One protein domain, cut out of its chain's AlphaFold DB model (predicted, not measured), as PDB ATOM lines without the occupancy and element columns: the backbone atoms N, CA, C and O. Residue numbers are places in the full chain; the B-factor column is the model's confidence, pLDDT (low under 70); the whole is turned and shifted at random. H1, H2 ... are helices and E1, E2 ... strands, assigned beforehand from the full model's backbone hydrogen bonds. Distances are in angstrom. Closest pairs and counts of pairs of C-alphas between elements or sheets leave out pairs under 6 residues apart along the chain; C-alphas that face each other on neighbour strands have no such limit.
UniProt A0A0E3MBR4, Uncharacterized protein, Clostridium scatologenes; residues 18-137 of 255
ATOM      1  N   LYS A  18     -66.042  23.209  29.466       91.19
ATOM      2  CA  LYS A  18     -67.226  22.549  30.015       91.19
ATOM      3  C   LYS A  18     -68.014  21.882  28.902       91.19
ATOM      4  O   LYS A  18     -67.945  22.316  27.753       91.19
ATOM      5  N   LYS A  19     -68.740  20.830  29.273       92.75
ATOM      6  CA  LYS A  19     -69.716  20.166  28.416       92.75
ATOM      7  C   LYS A  19     -71.114  20.444  28.928       92.75
ATOM      8  O   LYS A  19     -71.355  20.265  30.121       92.75
ATOM      9  N   GLU A  20     -72.005  20.833  28.033       90.56
ATOM     10  CA  GLU A  20     -73.404  21.093  28.350       90.56
ATOM     11  C   GLU A  20     -74.302  20.530  27.255       90.56
ATOM     12  O   GLU A  20     -74.006  20.662  26.064       90.56
ATOM     13  N   ASP A  21     -75.403  19.912  27.669       89.88
ATOM     14  CA  ASP A  21     -76.435  19.437  26.757       89.88
ATOM     15  C   ASP A  21     -77.480  20.536  26.560       89.88
ATOM     16  O   ASP A  21     -77.990  21.114  27.524       89.88
ATOM     17  N   LEU A  22     -77.795  20.832  25.303       85.50
ATOM     18  CA  LEU A  22     -78.722  21.883  24.906       85.50
ATOM     19  C   LEU A  22     -79.728  21.340  23.894       85.50
ATOM     20  O   LEU A  22     -79.391  20.553  23.012       85.50
ATOM     21  N   THR A  23     -80.956  21.845  23.957       84.25
ATOM     22  CA  THR A  23     -81.938  21.670  22.885       84.25
ATOM     23  C   THR A  23     -82.014  22.956  22.079       84.25
ATOM     24  O   THR A  23     -82.388  24.004  22.608       84.25
ATOM     25  N   ILE A  24     -81.688  22.882  20.792       82.12
ATOM     26  CA  ILE A  24     -81.756  24.015  19.868       82.12
ATOM     27  C   ILE A  24     -82.953  23.883  18.932       82.12
ATOM     28  O   ILE A  24     -83.332  22.788  18.514       82.12
ATOM     29  N   ARG A  25     -83.549  25.027  18.592       80.81
ATOM     30  CA  ARG A  25     -84.672  25.125  17.652       80.81
ATOM     31  C   ARG A  25     -84.254  25.934  16.433       80.81
ATOM     32  O   ARG A  25     -83.810  27.074  16.565       80.81
ATOM     33  N   MET A  26     -84.407  25.356  15.251       81.00
ATOM     34  CA  MET A  26     -83.964  25.915  13.980       81.00
ATOM     35  C   MET A  26     -85.114  25.928  12.981       81.00
ATOM     36  O   MET A  26     -85.906  24.998  12.918       81.00
ATOM     37  N   GLY A  27     -85.223  26.999  12.211       78.44
ATOM     38  CA  GLY A  27     -85.998  27.040  10.989       78.44
ATOM     39  C   GLY A  27     -85.129  26.562   9.838       78.44
ATOM     40  O   GLY A  27     -83.900  26.524   9.928       78.44
ATOM     41  N   THR A  28     -85.781  26.210   8.752       78.00
ATOM     42  CA  THR A  28     -85.153  25.703   7.539       78.00
ATOM     43  C   THR A  28     -85.376  26.673   6.402       78.00
ATOM     44  O   THR A  28     -86.417  27.317   6.309       78.00
ATOM     45  N   LEU A  29     -84.360  26.792   5.560       78.62
ATOM     46  CA  LEU A  29     -84.464  27.408   4.252       78.62
ATOM     47  C   LEU A  29     -83.968  26.401   3.234       78.62
ATOM     48  O   LEU A  29     -82.817  25.949   3.281       78.62
ATOM     49  N   THR A  30     -84.837  26.100   2.294       75.75
ATOM     50  CA  THR A  30     -84.533  25.257   1.158       75.75
ATOM     51  C   THR A  30     -83.919  26.084   0.040       75.75
ATOM     52  O   THR A  30     -84.434  27.135  -0.342       75.75
ATOM     53  N   LYS A  31     -82.812  25.600  -0.524       75.94
ATOM     54  CA  LYS A  31     -82.202  26.178  -1.723       75.94
ATOM     55  C   LYS A  31     -82.693  25.486  -2.990       75.94
ATOM     56  O   LYS A  31     -83.081  24.321  -2.968       75.94
ATOM     57  N   GLU A  32     -82.602  26.189  -4.119       73.56
ATOM     58  CA  GLU A  32     -82.981  25.675  -5.449       73.56
ATOM     59  C   GLU A  32     -82.235  24.384  -5.835       73.56
ATOM     60  O   GLU A  32     -82.729  23.589  -6.631       73.56
ATOM     61  N   ASP A  33     -81.049  24.156  -5.259       75.31
ATOM     62  CA  ASP A  33     -80.230  22.958  -5.462       75.31
ATOM     63  C   ASP A  33     -80.602  21.773  -4.545       75.31
ATOM     64  O   ASP A  33     -79.941  20.734  -4.590       75.31
ATOM     65  N   GLY A  34     -81.647  21.909  -3.720       68.56
ATOM     66  CA  GLY A  34     -82.112  20.888  -2.775       68.56
ATOM     67  C   GLY A  34     -81.318  20.819  -1.466       68.56
ATOM     68  O   GLY A  34     -81.588  19.955  -0.632       68.56
ATOM     69  N   THR A  35     -80.342  21.710  -1.255       76.81
ATOM     70  CA  THR A  35     -79.657  21.823   0.040       76.81
ATOM     71  C   THR A  35     -80.533  22.536   1.068       76.81
ATOM     72  O   THR A  35     -81.306  23.435   0.731       76.81
ATOM     73  N   ILE A  36     -80.401  22.138   2.337       75.12
ATOM     74  CA  ILE A  36     -81.105  22.778   3.451       75.12
ATOM     75  C   ILE A  36     -80.100  23.546   4.291       75.12
ATOM     76  O   ILE A  36     -79.101  23.001   4.783       75.12
ATOM     77  N   GLU A  37     -80.396  24.819   4.500       79.06
ATOM     78  CA  GLU A  37     -79.726  25.632   5.497       79.06
ATOM     79  C   GLU A  37     -80.620  25.788   6.716       79.06
ATOM     80  O   GLU A  37     -81.799  26.125   6.611       79.06
ATOM     81  N   TYR A  38     -80.041  25.535   7.885       77.31
ATOM     82  CA  TYR A  38     -80.746  25.676   9.143       77.31
ATOM     83  C   TYR A  38     -80.359  27.009   9.754       77.31
ATOM     84  O   TYR A  38     -79.188  27.299  10.019       77.31
ATOM     85  N   TYR A  39     -81.367  27.824   9.991       74.25
ATOM     86  CA  TYR A  39     -81.224  29.098  10.657       74.25
ATOM     87  C   TYR A  39     -81.828  28.930  12.027       74.25
ATOM     88  O   TYR A  39     -82.961  28.491  12.149       74.25
ATOM     89  N   ILE A  40     -81.087  29.265  13.073       68.38
ATOM     90  CA  ILE A  40     -81.639  29.250  14.425       68.38
ATOM     91  C   ILE A  40     -82.878  30.163  14.418       68.38
ATOM     92  O   ILE A  40     -82.750  31.368  14.192       68.38
ATOM     93  N   ASN A  41     -84.077  29.575  14.551       54.00
ATOM     94  CA  ASN A  41     -85.322  30.320  14.373       54.00
ATOM     95  C   ASN A  41     -85.505  31.212  15.594       54.00
ATOM     96  O   ASN A  41     -85.330  30.761  16.728       54.00
ATOM     97  N   LEU A  42     -85.842  32.472  15.342       48.31
ATOM     98  CA  LEU A  42     -86.023  33.502  16.354       48.31
ATOM     99  C   LEU A  42     -87.519  33.614  16.659       48.31
ATOM    100  O   LEU A  42     -88.255  34.171  15.837       48.31
ATOM    101  N   PRO A  43     -88.015  33.165  17.823       42.25
ATOM    102  CA  PRO A  43     -89.242  33.745  18.328       42.25
ATOM    103  C   PRO A  43     -88.948  35.224  18.598       42.25
ATOM    104  O   PRO A  43     -87.988  35.558  19.289       42.25
ATOM    105  N   LYS A  44     -89.776  36.123  18.061       44.44
ATOM    106  CA  LYS A  44     -89.750  37.544  18.448       44.44
ATOM    107  C   LYS A  44     -90.116  37.766  19.921       44.44
ATOM    108  O   LYS A  44     -89.883  38.857  20.424       44.44
ATOM    109  N   ASP A  45     -90.620  36.738  20.602       38.47
ATOM    110  CA  ASP A  45     -91.136  36.823  21.959       38.47
ATOM    111  C   ASP A  45     -90.509  35.728  22.845       38.47
ATOM    112  O   ASP A  45     -91.015  34.614  22.931       38.47
ATOM    113  N   GLY A  46     -89.373  36.068  23.463       43.06
ATOM    114  CA  GLY A  46     -88.907  35.567  24.763       43.06
ATOM    115  C   GLY A  46     -88.840  34.054  24.997       43.06
ATOM    116  O   GLY A  46     -89.667  33.525  25.728       43.06
ATOM    117  N   ASP A  47     -87.812  33.392  24.465       41.94
ATOM    118  CA  ASP A  47     -86.904  32.534  25.251       41.94
ATOM    119  C   ASP A  47     -85.671  32.214  24.381       41.94
ATOM    120  O   ASP A  47     -85.795  31.799  23.225       41.94
ATOM    121  N   ASP A  48     -84.490  32.519  24.916       42.09
ATOM    122  CA  ASP A  48     -83.269  32.875  24.185       42.09
ATOM    123  C   ASP A  48     -82.621  31.738  23.381       42.09
ATOM    124  O   ASP A  48     -82.034  30.801  23.922       42.09
ATOM    125  N   ASN A  49     -82.593  31.915  22.060       45.88
ATOM    126  CA  ASN A  49     -81.703  31.205  21.135       45.88
ATOM    127  C   ASN A  49     -80.390  31.981  20.882       45.88
ATOM    128  O   ASN A  49     -79.642  31.702  19.942       45.88
ATOM    129  N   SER A  50     -80.092  32.956  21.742       54.75
ATOM    130  CA  SER A  50     -78.821  33.665  21.785       54.75
ATOM    131  C   SER A  50     -77.731  32.894  22.546       54.75
ATOM    132  O   SER A  50     -76.547  33.165  22.360       54.75
ATOM    133  N   LYS A  51     -78.107  31.856  23.304       59.47
ATOM    134  CA  LYS A  51     -77.229  31.136  24.237       59.47
ATOM    135  C   LYS A  51     -75.911  30.655  23.645       59.47
ATOM    136  O   LYS A  51     -74.856  30.931  24.181       59.47
ATOM    137  N   LEU A  52     -75.907  29.997  22.490       72.00
ATOM    138  CA  LEU A  52     -74.653  29.463  21.943       72.00
ATOM    139  C   LEU A  52     -73.629  30.539  21.543       72.00
ATOM    140  O   LEU A  52     -72.429  30.310  21.638       72.00
ATOM    141  N   LYS A  53     -74.089  31.698  21.060       67.38
ATOM    142  CA  LYS A  53     -73.205  32.799  20.640       67.38
ATOM    143  C   LYS A  53     -72.926  33.783  21.765       67.38
ATOM    144  O   LYS A  53     -71.879  34.417  21.764       67.38
ATOM    145  N   GLU A  54     -73.881  33.952  22.668       73.06
ATOM    146  CA  GLU A  54     -73.777  34.884  23.780       73.06
ATOM    147  C   GLU A  54     -73.184  34.236  25.017       73.06
ATOM    148  O   GLU A  54     -72.568  34.956  25.788       73.06
ATOM    149  N   ASP A  55     -73.359  32.934  25.229       80.44
ATOM    150  CA  ASP A  55     -72.899  32.233  26.432       80.44
ATOM    151  C   ASP A  55     -71.548  31.559  26.248       80.44
ATOM    152  O   ASP A  55     -70.919  31.232  27.240       80.44
ATOM    153  N   TYR A  56     -71.043  31.417  25.020       89.25
ATOM    154  CA  TYR A  56     -69.735  30.811  24.774       89.25
ATOM    155  C   TYR A  56     -68.763  31.800  24.132       89.25
ATOM    156  O   TYR A  56     -69.076  32.451  23.138       89.25
ATOM    157  N   LEU A  57     -67.547  31.864  24.676       90.50
ATOM    158  CA  LEU A  57     -66.412  32.629  24.140       90.50
ATOM    159  C   LEU A  57     -65.635  31.843  23.079       90.50
ATOM    160  O   LEU A  57     -64.965  32.411  22.213       90.50
ATOM    161  N   TYR A  58     -65.695  30.519  23.183       92.38
ATOM    162  CA  TYR A  58     -65.031  29.575  22.300       92.38
ATOM    163  C   TYR A  58     -65.779  28.246  22.346       92.38
ATOM    164  O   TYR A  58     -66.139  27.782  23.429       92.38
ATOM    165  N   ILE A  59     -65.974  27.609  21.195       91.94
ATOM    166  CA  ILE A  59     -66.570  26.273  21.099       91.94
ATOM    167  C   ILE A  59     -65.572  25.349  20.417       91.94
ATOM    168  O   ILE A  59     -65.200  25.571  19.268       91.94
ATOM    169  N   ASN A  60     -65.152  24.306  21.126       90.38
ATOM    170  CA  ASN A  60     -64.290  23.264  20.582       90.38
ATOM    171  C   ASN A  60     -65.089  22.314  19.688       90.38
ATOM    172  O   ASN A  60     -64.677  21.953  18.589       90.38
ATOM    173  N   HIS A  61     -66.243  21.881  20.189       90.31
ATOM    174  CA  HIS A  61     -67.008  20.829  19.548       90.31
ATOM    175  C   HIS A  61     -68.500  20.970  19.827       90.31
ATOM    176  O   HIS A  61     -68.906  21.388  20.910       90.31
ATOM    177  N   ILE A  62     -69.304  20.576  18.842       91.69
ATOM    178  CA  ILE A  62     -70.735  20.337  18.996       91.69
ATOM    179  C   ILE A  62     -71.010  18.938  18.456       91.69
ATOM    180  O   ILE A  62     -70.746  18.661  17.285       91.69
ATOM    181  N   GLU A  63     -71.548  18.079  19.311       93.12
ATOM    182  CA  GLU A  63     -72.028  16.750  18.954       93.12
ATOM    183  C   GLU A  63     -73.551  16.800  18.828       93.12
ATOM    184  O   GLU A  63     -74.230  17.282  19.732       93.12
ATOM    185  N   ILE A  64     -74.099  16.318  17.711       90.06
ATOM    186  CA  ILE A  64     -75.549  16.166  17.548       90.06
ATOM    187  C   ILE A  64     -75.922  14.789  18.090       90.06
ATOM    188  O   ILE A  64     -75.556  13.778  17.490       90.06
ATOM    189  N   GLN A  65     -76.644  14.759  19.208       90.06
ATOM    190  CA  GLN A  65     -77.099  13.522  19.846       90.06
ATOM    191  C   GLN A  65     -78.343  12.988  19.139       90.06
ATOM    192  O   GLN A  65     -78.406  11.822  18.746       90.06
ATOM    193  N   ASP A  66     -79.315  13.873  18.920       87.31
ATOM    194  CA  ASP A  66     -80.521  13.563  18.171       87.31
ATOM    195  C   ASP A  66     -81.097  14.809  17.499       87.31
ATOM    196  O   ASP A  66     -80.762  15.943  17.838       87.31
ATOM    197  N   TYR A  67     -81.952  14.603  16.506       87.50
ATOM    198  CA  TYR A  67     -82.695  15.683  15.874       87.50
ATOM    199  C   TYR A  67     -83.934  15.149  15.176       87.50
ATOM    200  O   TYR A  67     -84.007  13.982  14.784       87.50
ATOM    201  N   GLY A  68     -84.887  16.043  14.959       83.19
ATOM    202  CA  GLY A  68     -86.059  15.761  14.161       83.19
ATOM    203  C   GLY A  68     -86.802  17.023  13.772       83.19
ATOM    204  O   GLY A  68     -86.430  18.140  14.139       83.19
ATOM    205  N   VAL A  69     -87.852  16.825  12.990       79.69
ATOM    206  CA  VAL A  69     -88.668  17.899  12.430       79.69
ATOM    207  C   VAL A  69     -90.084  17.872  12.975       79.69
ATOM    208  O   VAL A  69     -90.666  16.818  13.222       79.69
ATOM    209  N   LYS A  70     -90.643  19.066  13.131       76.56
ATOM    210  CA  LYS A  70     -91.983  19.297  13.644       76.56
ATOM    211  C   LYS A  70     -92.697  20.338  12.795       76.56
ATOM    212  O   LYS A  70     -92.138  21.389  12.494       76.56
ATOM    213  N   ASP A  71     -93.943  20.056  12.434       71.62
ATOM    214  CA  ASP A  71     -94.806  21.020  11.756       71.62
ATOM    215  C   ASP A  71     -95.052  22.223  12.688       71.62
ATOM    216  O   ASP A  71     -95.524  22.051  13.821       71.62
ATOM    217  N   ASN A  72     -94.746  23.439  12.209       66.38
ATOM    218  CA  ASN A  72     -94.904  24.699  12.949       66.38
ATOM    219  C   ASN A  72     -96.331  24.928  13.487       66.38
ATOM    220  O   ASN A  72     -96.521  25.742  14.391       66.38
ATOM    221  N   SER A  73     -97.339  24.239  12.945       63.72
ATOM    222  CA  SER A  73     -98.743  24.366  13.350       63.72
ATOM    223  C   SER A  73     -99.131  23.567  14.604       63.72
ATOM    224  O   SER A  73    -100.219  23.768  15.150       63.72
ATOM    225  N   SER A  74     -98.264  22.678  15.098       57.47
ATOM    226  CA  SER A  74     -98.589  21.743  16.181       57.47
ATOM    227  C   SER A  74     -97.715  21.962  17.424       57.47
ATOM    228  O   SER A  74     -96.498  22.064  17.341       57.47
ATOM    229  N   PHE A  75     -98.315  22.029  18.619       54.25
ATOM    230  CA  PHE A  75     -97.603  22.195  19.903       54.25
ATOM    231  C   PHE A  75     -97.320  20.853  20.633       54.25
ATOM    232  O   PHE A  75     -97.031  20.866  21.823       54.25
ATOM    233  N   GLY A  76     -97.350  19.700  19.942       54.78
ATOM    234  CA  GLY A  76     -97.042  18.353  20.489       54.78
ATOM    235  C   GLY A  76     -95.722  17.747  19.971       54.78
ATOM    236  O   GLY A  76     -95.149  18.288  19.033       54.78
ATOM    237  N   ASP A  77     -95.192  16.687  20.585       56.91
ATOM    238  CA  ASP A  77     -93.865  16.120  20.259       56.91
ATOM    239  C   ASP A  77     -93.811  15.435  18.886       56.91
ATOM    240  O   ASP A  77     -94.589  14.513  18.664       56.91
ATOM    241  N   TYR A  78     -92.842  15.805  18.029       59.25
ATOM    242  CA  TYR A  78     -92.296  14.900  17.004       59.25
ATOM    243  C   TYR A  78     -90.786  15.129  16.784       59.25
ATOM    244  O   TYR A  78     -90.353  16.231  16.448       59.25
ATOM    245  N   LEU A  79     -90.011  14.056  16.996       61.09
ATOM    246  CA  LEU A  79     -88.582  13.887  16.696       61.09
ATOM    247  C   LEU A  79     -88.451  12.765  15.641       61.09
ATOM    248  O   LEU A  79     -88.008  11.660  15.940       61.09
ATOM    249  N   GLU A  80     -88.914  13.004  14.410       68.00
ATOM    250  CA  GLU A  80     -88.629  12.115  13.270       68.00
ATOM    251  C   GLU A  80     -87.554  12.736  12.372       68.00
ATOM    252  O   GLU A  80     -87.567  13.936  12.099       68.00
ATOM    253  N   LYS A  81     -86.627  11.901  11.887       73.38
ATOM    254  CA  LYS A  81     -85.560  12.285  10.941       73.38
ATOM    255  C   LYS A  81     -86.041  12.335   9.492       73.38
ATOM    256  O   LYS A  81     -85.238  12.571   8.592       73.38
ATOM    257  N   ASN A  82     -87.336  12.103   9.274       69.50
ATOM    258  CA  ASN A  82     -87.923  11.915   7.961       69.50
ATOM    259  C   ASN A  82     -89.192  12.758   7.799       69.50
ATOM    260  O   ASN A  82     -89.961  12.914   8.741       69.50
ATOM    261  N   ILE A  83     -89.449  13.234   6.581       69.94
ATOM    262  CA  ILE A  83     -90.727  13.831   6.164       69.94
ATOM    263  C   ILE A  83     -91.175  13.103   4.911       69.94
ATOM    264  O   ILE A  83     -90.375  12.892   4.006       69.94
ATOM    265  N   ASN A  84     -92.439  12.677   4.850       71.75
ATOM    266  CA  ASN A  84     -92.969  11.934   3.700       71.75
ATOM    267  C   ASN A  84     -92.094  10.722   3.306       71.75
ATOM    268  O   ASN A  84     -91.940  10.410   2.130       71.75
ATOM    269  N   SER A  85     -91.522  10.017   4.293       72.25
ATOM    270  CA  SER A  85     -90.563   8.905   4.109       72.25
ATOM    271  C   SER A  85     -89.195   9.277   3.511       72.25
ATOM    272  O   SER A  85     -88.404   8.378   3.236       72.25
ATOM    273  N   SER A  86     -88.907  10.565   3.337       73.69
ATOM    274  CA  SER A  86     -87.622  11.090   2.859       73.69
ATOM    275  C   SER A  86     -86.764  11.523   4.046       73.69
ATOM    276  O   SER A  86     -87.285  12.131   4.981       73.69
ATOM    277  N   ASN A  87     -85.474  11.203   4.033       79.75
ATOM    278  CA  ASN A  87     -84.550  11.467   5.129       79.75
ATOM    279  C   ASN A  87     -84.028  12.903   5.089       79.75
ATOM    280  O   ASN A  87     -83.709  13.457   4.035       79.75
ATOM    281  N   ILE A  88     -83.854  13.468   6.276       80.38
ATOM    282  CA  ILE A  88     -83.193  14.746   6.502       80.38
ATOM    283  C   ILE A  88     -81.861  14.471   7.191       80.38
ATOM    284  O   ILE A  88     -81.776  13.615   8.069       80.38
ATOM    285  N   SER A  89     -80.819  15.205   6.807       84.19
ATOM    286  CA  SER A  89     -79.549  15.223   7.532       84.19
ATOM    287  C   SER A  89     -79.330  16.564   8.222       84.19
ATOM    288  O   SER A  89     -79.726  17.612   7.710       84.19
ATOM    289  N   LEU A  90     -78.660  16.535   9.370       85.81
ATOM    290  CA  LEU A  90     -78.207  17.718  10.086       85.81
ATOM    291  C   LEU A  90     -76.720  17.568  10.397       85.81
ATOM    292  O   LEU A  90     -76.277  16.555  10.930       85.81
ATOM    293  N   ASN A  91     -75.967  18.604  10.070       86.25
ATOM    294  CA  ASN A  91     -74.551  18.752  10.346       86.25
ATOM    295  C   ASN A  91     -74.306  20.131  10.951       86.25
ATOM    296  O   ASN A  91     -75.048  21.084  10.697       86.25
ATOM    297  N   VAL A  92     -73.225  20.246  11.713       88.12
ATOM    298  CA  VAL A  92     -72.814  21.490  12.360       88.12
ATOM    299  C   VAL A  92     -71.353  21.782  12.045       88.12
ATOM    300  O   VAL A  92     -70.497  20.905  12.109       88.12
ATOM    301  N   GLY A  93     -71.076  23.027  11.671       84.88
ATOM    302  CA  GLY A  93     -69.736  23.584  11.561       84.88
ATOM    303  C   GLY A  93     -69.530  24.668  12.611       84.88
ATOM    304  O   GLY A  93     -70.440  25.458  12.873       84.88
ATOM    305  N   VAL A  94     -68.332  24.712  13.188       86.69
ATOM    306  CA  VAL A  94     -67.920  25.717  14.173       86.69
ATOM    307  C   VAL A  94     -66.663  26.415  13.662       86.69
ATOM    308  O   VAL A  94     -65.727  25.759  13.216       86.69
ATOM    309  N   ASP A  95     -66.654  27.743  13.722       85.88
ATOM    310  CA  ASP A  95     -65.510  28.597  13.404       85.88
ATOM    311  C   ASP A  95     -65.388  29.684  14.480       85.88
ATOM    312  O   ASP A  95     -66.317  30.458  14.695       85.88
ATOM    313  N   ASN A  96     -64.264  29.745  15.190       83.56
ATOM    314  CA  ASN A  96     -64.081  30.686  16.297       83.56
ATOM    315  C   ASN A  96     -63.312  31.932  15.838       83.56
ATOM    316  O   ASN A  96     -62.180  31.824  15.363       83.56
ATOM    317  N   ASP A  97     -63.866  33.132  16.057       83.62
ATOM    318  CA  ASP A  97     -63.095  34.376  15.927       83.62
ATOM    319  C   ASP A  97     -62.454  34.734  17.272       83.62
ATOM    320  O   ASP A  97     -63.044  35.422  18.109       83.62
ATOM    321  N   LEU A  98     -61.224  34.258  17.474       80.88
ATOM    322  CA  LEU A  98     -60.465  34.445  18.717       80.88
ATOM    323  C   LEU A  98     -60.199  35.916  19.064       80.88
ATOM    324  O   LEU A  98     -60.043  36.248  20.234       80.88
ATOM    325  N   ARG A  99     -60.199  36.827  18.080       79.12
ATOM    326  CA  ARG A  99     -59.976  38.266  18.329       79.12
ATOM    327  C   ARG A  99     -61.124  38.900  19.102       79.12
ATOM    328  O   ARG A  99     -60.916  39.872  19.823       79.12
ATOM    329  N   TYR A 100     -62.327  38.370  18.907       79.12
ATOM    330  CA  TYR A 100     -63.551  38.865  19.526       79.12
ATOM    331  C   TYR A 100     -64.142  37.871  20.526       79.12
ATOM    332  O   TYR A 100     -65.196  38.165  21.078       79.12
ATOM    333  N   TYR A 101     -63.484  36.724  20.744       83.00
ATOM    334  CA  TYR A 101     -64.002  35.601  21.526       83.00
ATOM    335  C   TYR A 101     -65.464  35.303  21.183       83.00
ATOM    336  O   TYR A 101     -66.347  35.341  22.036       83.00
ATOM    337  N   SER A 102     -65.720  35.104  19.888       80.88
ATOM    338  CA  SER A 102     -67.069  34.904  19.368       80.88
ATOM    339  C   SER A 102     -67.116  33.679  18.454       80.88
ATOM    340  O   SER A 102     -66.462  33.680  17.401       80.88
ATOM    341  N   PRO A 103     -67.878  32.633  18.820       84.94
ATOM    342  CA  PRO A 103     -68.071  31.476  17.965       84.94
ATOM    343  C   PRO A 103     -69.056  31.793  16.834       84.94
ATOM    344  O   PRO A 103     -70.123  32.387  17.020       84.94
ATOM    345  N   LYS A 104     -68.726  31.334  15.631       83.06
ATOM    346  CA  LYS A 104     -69.626  31.270  14.482       83.06
ATOM    347  C   LYS A 104     -70.028  29.821  14.289       83.06
ATOM    348  O   LYS A 104     -69.192  28.955  14.062       83.06
ATOM    349  N   ILE A 105     -71.325  29.573  14.374       83.62
ATOM    350  CA  ILE A 105     -71.898  28.235  14.270       83.62
ATOM    351  C   ILE A 105     -72.800  28.212  13.048       83.62
ATOM    352  O   ILE A 105     -73.596  29.135  12.842       83.62
ATOM    353  N   LEU A 106     -72.654  27.170  12.240       83.81
ATOM    354  CA  LEU A 106     -73.386  26.986  11.000       83.81
ATOM    355  C   LEU A 106     -73.991  25.588  10.962       83.81
ATOM    356  O   LEU A 106     -73.268  24.602  10.851       83.81
ATOM    357  N   PHE A 107     -75.317  25.518  11.010       84.38
ATOM    358  CA  PHE A 107     -76.058  24.273  10.854       84.38
ATOM    359  C   PHE A 107     -76.472  24.099   9.385       84.38
ATOM    360  O   PHE A 107     -77.009  25.016   8.763       84.38
ATOM    361  N   LYS A 108     -76.188  22.928   8.807       84.38
ATOM    362  CA  LYS A 108     -76.411  22.603   7.385       84.38
ATOM    363  C   LYS A 108     -76.842  21.160   7.199       84.38
ATOM    364  O   LYS A 108     -76.549  20.322   8.040       84.38
ATOM    365  N   GLY A 109     -77.462  20.843   6.069       82.50
ATOM    366  CA  GLY A 109     -77.812  19.463   5.760       82.50
ATOM    367  C   GLY A 109     -78.432  19.270   4.388       82.50
ATOM    368  O   GLY A 109     -78.323  20.121   3.507       82.50
ATOM    369  N   SER A 110     -79.038  18.105   4.208       80.00
ATOM    370  CA  SER A 110     -79.582  17.632   2.937       80.00
ATOM    371  C   SER A 110     -80.931  16.958   3.140       80.00
ATOM    372  O   SER A 110     -81.205  16.439   4.221       80.00
ATOM    373  N   TYR A 111     -81.714  16.893   2.067       80.69
ATOM    374  CA  TYR A 111     -82.962  16.143   1.997       80.69
ATOM    375  C   TYR A 111     -83.026  15.351   0.696       80.69
ATOM    376  O   TYR A 111     -82.648  15.862  -0.355       80.69
ATOM    377  N   ASP A 112     -83.448  14.090   0.787       76.56
ATOM    378  CA  ASP A 112     -83.472  13.153  -0.345       76.56
ATOM    379  C   ASP A 112     -84.857  13.003  -1.008       76.56
ATOM    380  O   ASP A 112     -85.018  12.187  -1.919       76.56
ATOM    381  N   GLY A 113     -85.841  13.806  -0.587       73.88
ATOM    382  CA  GLY A 113     -87.183  13.824  -1.169       73.88
ATOM    383  C   GLY A 113     -87.279  14.611  -2.480       73.88
ATOM    384  O   GLY A 113     -86.291  15.114  -3.019       73.88
ATOM    385  N   THR A 114     -88.486  14.706  -3.042       69.62
ATOM    386  CA  THR A 114     -88.686  15.416  -4.316       69.62
ATOM    387  C   THR A 114     -88.751  16.930  -4.111       69.62
ATOM    388  O   THR A 114     -89.225  17.386  -3.078       69.62
ATOM    389  N   TYR A 115     -88.331  17.722  -5.109       59.88
ATOM    390  CA  TYR A 115     -88.278  19.196  -5.022       59.88
ATOM    391  C   TYR A 115     -89.604  19.842  -4.570       59.88
ATOM    392  O   TYR A 115     -89.601  20.792  -3.795       59.88
ATOM    393  N   TYR A 116     -90.741  19.292  -5.009       64.25
ATOM    394  CA  TYR A 116     -92.072  19.766  -4.609       64.25
ATOM    395  C   TYR A 116     -92.363  19.552  -3.113       64.25
ATOM    396  O   TYR A 116     -93.120  20.319  -2.527       64.25
ATOM    397  N   ASP A 117     -91.756  18.534  -2.495       63.75
ATOM    398  CA  ASP A 117     -91.821  18.300  -1.052       63.75
ATOM    399  C   ASP A 117     -90.807  19.164  -0.290       63.75
ATOM    400  O   ASP A 117     -90.971  19.393   0.904       63.75
ATOM    401  N   THR A 118     -89.754  19.648  -0.952       61.19
ATOM    402  CA  THR A 118     -88.696  20.418  -0.293       61.19
ATOM    403  C   THR A 118     -89.177  21.815   0.107       61.19
ATOM    404  O   THR A 118     -88.870  22.260   1.202       61.19
ATOM    405  N   GLU A 119     -90.023  22.478  -0.692       63.72
ATOM    406  CA  GLU A 119     -90.633  23.772  -0.312       63.72
ATOM    407  C   GLU A 119     -91.518  23.669   0.944       63.72
ATOM    408  O   GLU A 119     -91.687  24.644   1.678       63.72
ATOM    409  N   ILE A 120     -92.048  22.476   1.242       66.31
ATOM    410  CA  ILE A 120     -92.822  22.237   2.463       66.31
ATOM    411  C   ILE A 120     -91.932  22.422   3.696       66.31
ATOM    412  O   ILE A 120     -92.437  22.907   4.705       66.31
ATOM    413  N   LEU A 121     -90.630  22.113   3.619       70.69
ATOM    414  CA  LEU A 121     -89.691  22.199   4.743       70.69
ATOM    415  C   LEU A 121     -89.545  23.605   5.307       70.69
ATOM    416  O   LEU A 121     -89.307  23.731   6.501       70.69
ATOM    417  N   ASP A 122     -89.729  24.662   4.519       72.06
ATOM    418  CA  ASP A 122     -89.617  26.044   5.014       72.06
ATOM    419  C   ASP A 122     -90.701  26.373   6.068       72.06
ATOM    420  O   ASP A 122     -90.605  27.350   6.815       72.06
ATOM    421  N   HIS A 123     -91.724  25.517   6.189       72.56
ATOM    422  CA  HIS A 123     -92.759  25.575   7.220       72.56
ATOM    423  C   HIS A 123     -92.506  24.665   8.429       72.56
ATOM    424  O   HIS A 123     -93.374  24.579   9.300       72.56
ATOM    425  N   TRP A 124     -91.351  24.006   8.522       74.25
ATOM    426  CA  TRP A 124     -91.039  23.078   9.607       74.25
ATOM    427  C   TRP A 124     -90.026  23.674  10.577       74.25
ATOM    428  O   TRP A 124     -89.173  24.492  10.234       74.25
ATOM    429  N   LEU A 125     -90.152  23.257  11.830       78.94
ATOM    430  CA  LEU A 125     -89.189  23.509  12.881       78.94
ATOM    431  C   LEU A 125     -88.312  22.275  13.038       78.94
ATOM    432  O   LEU A 125     -88.816  21.177  13.254       78.94
ATOM    433  N   VAL A 126     -87.003  22.461  13.003       81.81
ATOM    434  CA  VAL A 126     -86.033  21.424  13.346       81.81
ATOM    435  C   VAL A 126     -85.630  21.609  14.795       81.81
ATOM    436  O   VAL A 126     -85.206  22.689  15.209       81.81
ATOM    437  N   ILE A 127     -85.763  20.545  15.571       84.69
ATOM    438  CA  ILE A 127     -85.316  20.485  16.957       84.69
ATOM    439  C   ILE A 127     -84.114  19.552  16.986       84.69
ATOM    440  O   ILE A 127     -84.196  18.440  16.468       84.69
ATOM    441  N   ALA A 128     -83.007  20.002  17.567       85.19
ATOM    442  CA  ALA A 128     -81.827  19.170  17.757       85.19
ATOM    443  C   ALA A 128     -81.393  19.178  19.221       85.19
ATOM    444  O   ALA A 128     -81.329  20.232  19.856       85.19
ATOM    445  N   GLU A 129     -81.093  17.995  19.735       87.94
ATOM    446  CA  GLU A 129     -80.420  17.787  21.008       87.94
ATOM    447  C   GLU A 129     -78.925  17.683  20.728       87.94
ATOM    448  O   GLU A 129     -78.473  16.838  19.950       87.94
ATOM    449  N   ILE A 130     -78.158  18.592  21.322       89.50
ATOM    450  CA  ILE A 130     -76.725  18.711  21.087       89.50
ATOM    451  C   ILE A 130     -75.965  18.691  22.408       89.50
ATOM    452  O   ILE A 130     -76.452  19.198  23.415       89.50
ATOM    453  N   THR A 131     -74.737  18.191  22.373       92.62
ATOM    454  CA  THR A 131     -73.749  18.397  23.434       92.62
ATOM    455  C   THR A 131     -72.712  19.388  22.932       92.62
ATOM    456  O   THR A 131     -72.076  19.170  21.900       92.62
ATOM    457  N   VAL A 132     -72.522  20.480  23.660       92.19
ATOM    458  CA  VAL A 132     -71.549  21.526  23.341       92.19
ATOM    459  C   VAL A 132     -70.377  21.401  24.290       92.19
ATOM    460  O   VAL A 132     -70.570  21.288  25.495       92.19
ATOM    461  N   GLU A 133     -69.159  21.443  23.759       93.69
ATOM    462  CA  GLU A 133     -67.944  21.596  24.548       93.69
ATOM    463  C   GLU A 133     -67.270  22.926  24.217       93.69
ATOM    464  O   GLU A 133     -66.902  23.179  23.066       93.69
ATOM    465  N   GLY A 134     -67.060  23.766  25.226       94.19
ATOM    466  CA  GLY A 134     -66.463  25.079  25.024       94.19
ATOM    467  C   GLY A 134     -66.150  25.828  26.312       94.19
ATOM    468  O   GLY A 134     -66.215  25.275  27.412       94.19
ATOM    469  N   ILE A 135     -65.790  27.098  26.153       94.69
ATOM    470  CA  ILE A 135     -65.562  28.051  27.239       94.69
ATOM    471  C   ILE A 135     -66.810  28.911  27.374       94.69
ATOM    472  O   ILE A 135     -67.083  29.744  26.509       94.69
ATOM    473  N   ASP A 136     -67.530  28.722  28.473       91.75
ATOM    474  CA  ASP A 136     -68.627  29.598  28.880       91.75
ATOM    475  C   ASP A 136     -68.114  31.020  29.198       91.75
ATOM    476  O   ASP A 136     -67.022  31.193  29.749       91.75
ATOM    477  N   LYS A 137     -68.904  32.051  28.879       88.88
ATOM    478  CA  LYS A 137     -68.558  33.471  29.064       88.88
ATOM    479  C   LYS A 137     -68.340  33.874  30.516       88.88
ATOM    480  O   LYS A 137     -67.713  34.897  30.773       88.88
TER     481      LYS A 137
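What this domain is: This is residues 18 to 137 of the 255 residues of an uncharacterized protein of Clostridium scatologenes (UniProt A0A0E3MBR4). A single antiparallel sheet curls like part of a barrel and folds back on itself, so that E3 and E6 make one leaf facing a second leaf of E2, E5 and E4, with E1 as the hinge. Two small helices, H1 and H2, are on the same face of this sheet, and a long link without a named element joins E3 to E4. The printed part has 120 residues, with six named strands and two named helices in the chain order E1, E2, H1, E3, E4, E5, H2, E6; the sheet's order is E3, E6, E1, E2, E5, E4, and the class is mostly strand. The whole is compact, with a radius of gyration of the C-alphas of 14.8 A and spans of 43 by 30 by 26 A.

Where its parts are: E1, residues 18 to 30, begins at C-alpha (-67.226, 22.549, 30.015), is 33.8 A long and bends by 62 degrees at residue 21. E2 is residues 35 to 40, and H1 residues 51 to 54. E3, residues 56 to 71, is 29.9 A long and bends by 99 degrees at residue 60. E4 is residues 91 to 97, 20.2 A long, and E5 residues 102 to 110, 26.9 A long. H2 is residues 115 to 123, 14.5 A long. E6, residues 124 to 136, is 30.3 A long, bends by 80 degrees at residue 133 and ends at C-alpha (-68.627, 29.598, 28.880).

How they stand to each other: In the strongly twisted sheet, E1 and E2 form a hairpin, with N 27 and O 39 at 2.7 A. On the other side of E1 is E6, with N 22 and O 130 at 2.8 A. E6 also neighbours the edge strand E3, with N 63 and O 131 at 2.9 A. E2 neighbours E5, with N 109 and O 36 at 3.0 A. E5 forms a hairpin with the edge strand E4, with N 104 and O 95 at 2.7 A. Between the leaves, the closest C-alphas of E3 and E5 are those of Leu 57 and Ser 102, 5.3 A apart. H1 is on the sheet at a height of 6.1 A, over none of its strands. H2 is on it too; its closest C-alphas to E1 are those of Asp 122 and Thr 28, 5.1 A apart. In H2, 0 of 5 O i to N i+4 pairs and 5 of 6 O i to N i+3 pairs are within hydrogen-bond range; H1 is too short for an i+4 pair.

The domain as a whole: The C-alphas farthest apart are those of Ser 85 and Arg 99, at 44.7 A. The printed part has no cut. The link from E3 to E4, residues 72 to 90, is long; in it residues 82 to 83 pair with 86 to 87, antiparallel. The mean pLDDT of the printed part is 76.1, and 32 residues are under 70, among them 40 to 51, 72 to 80 and 114 to 120.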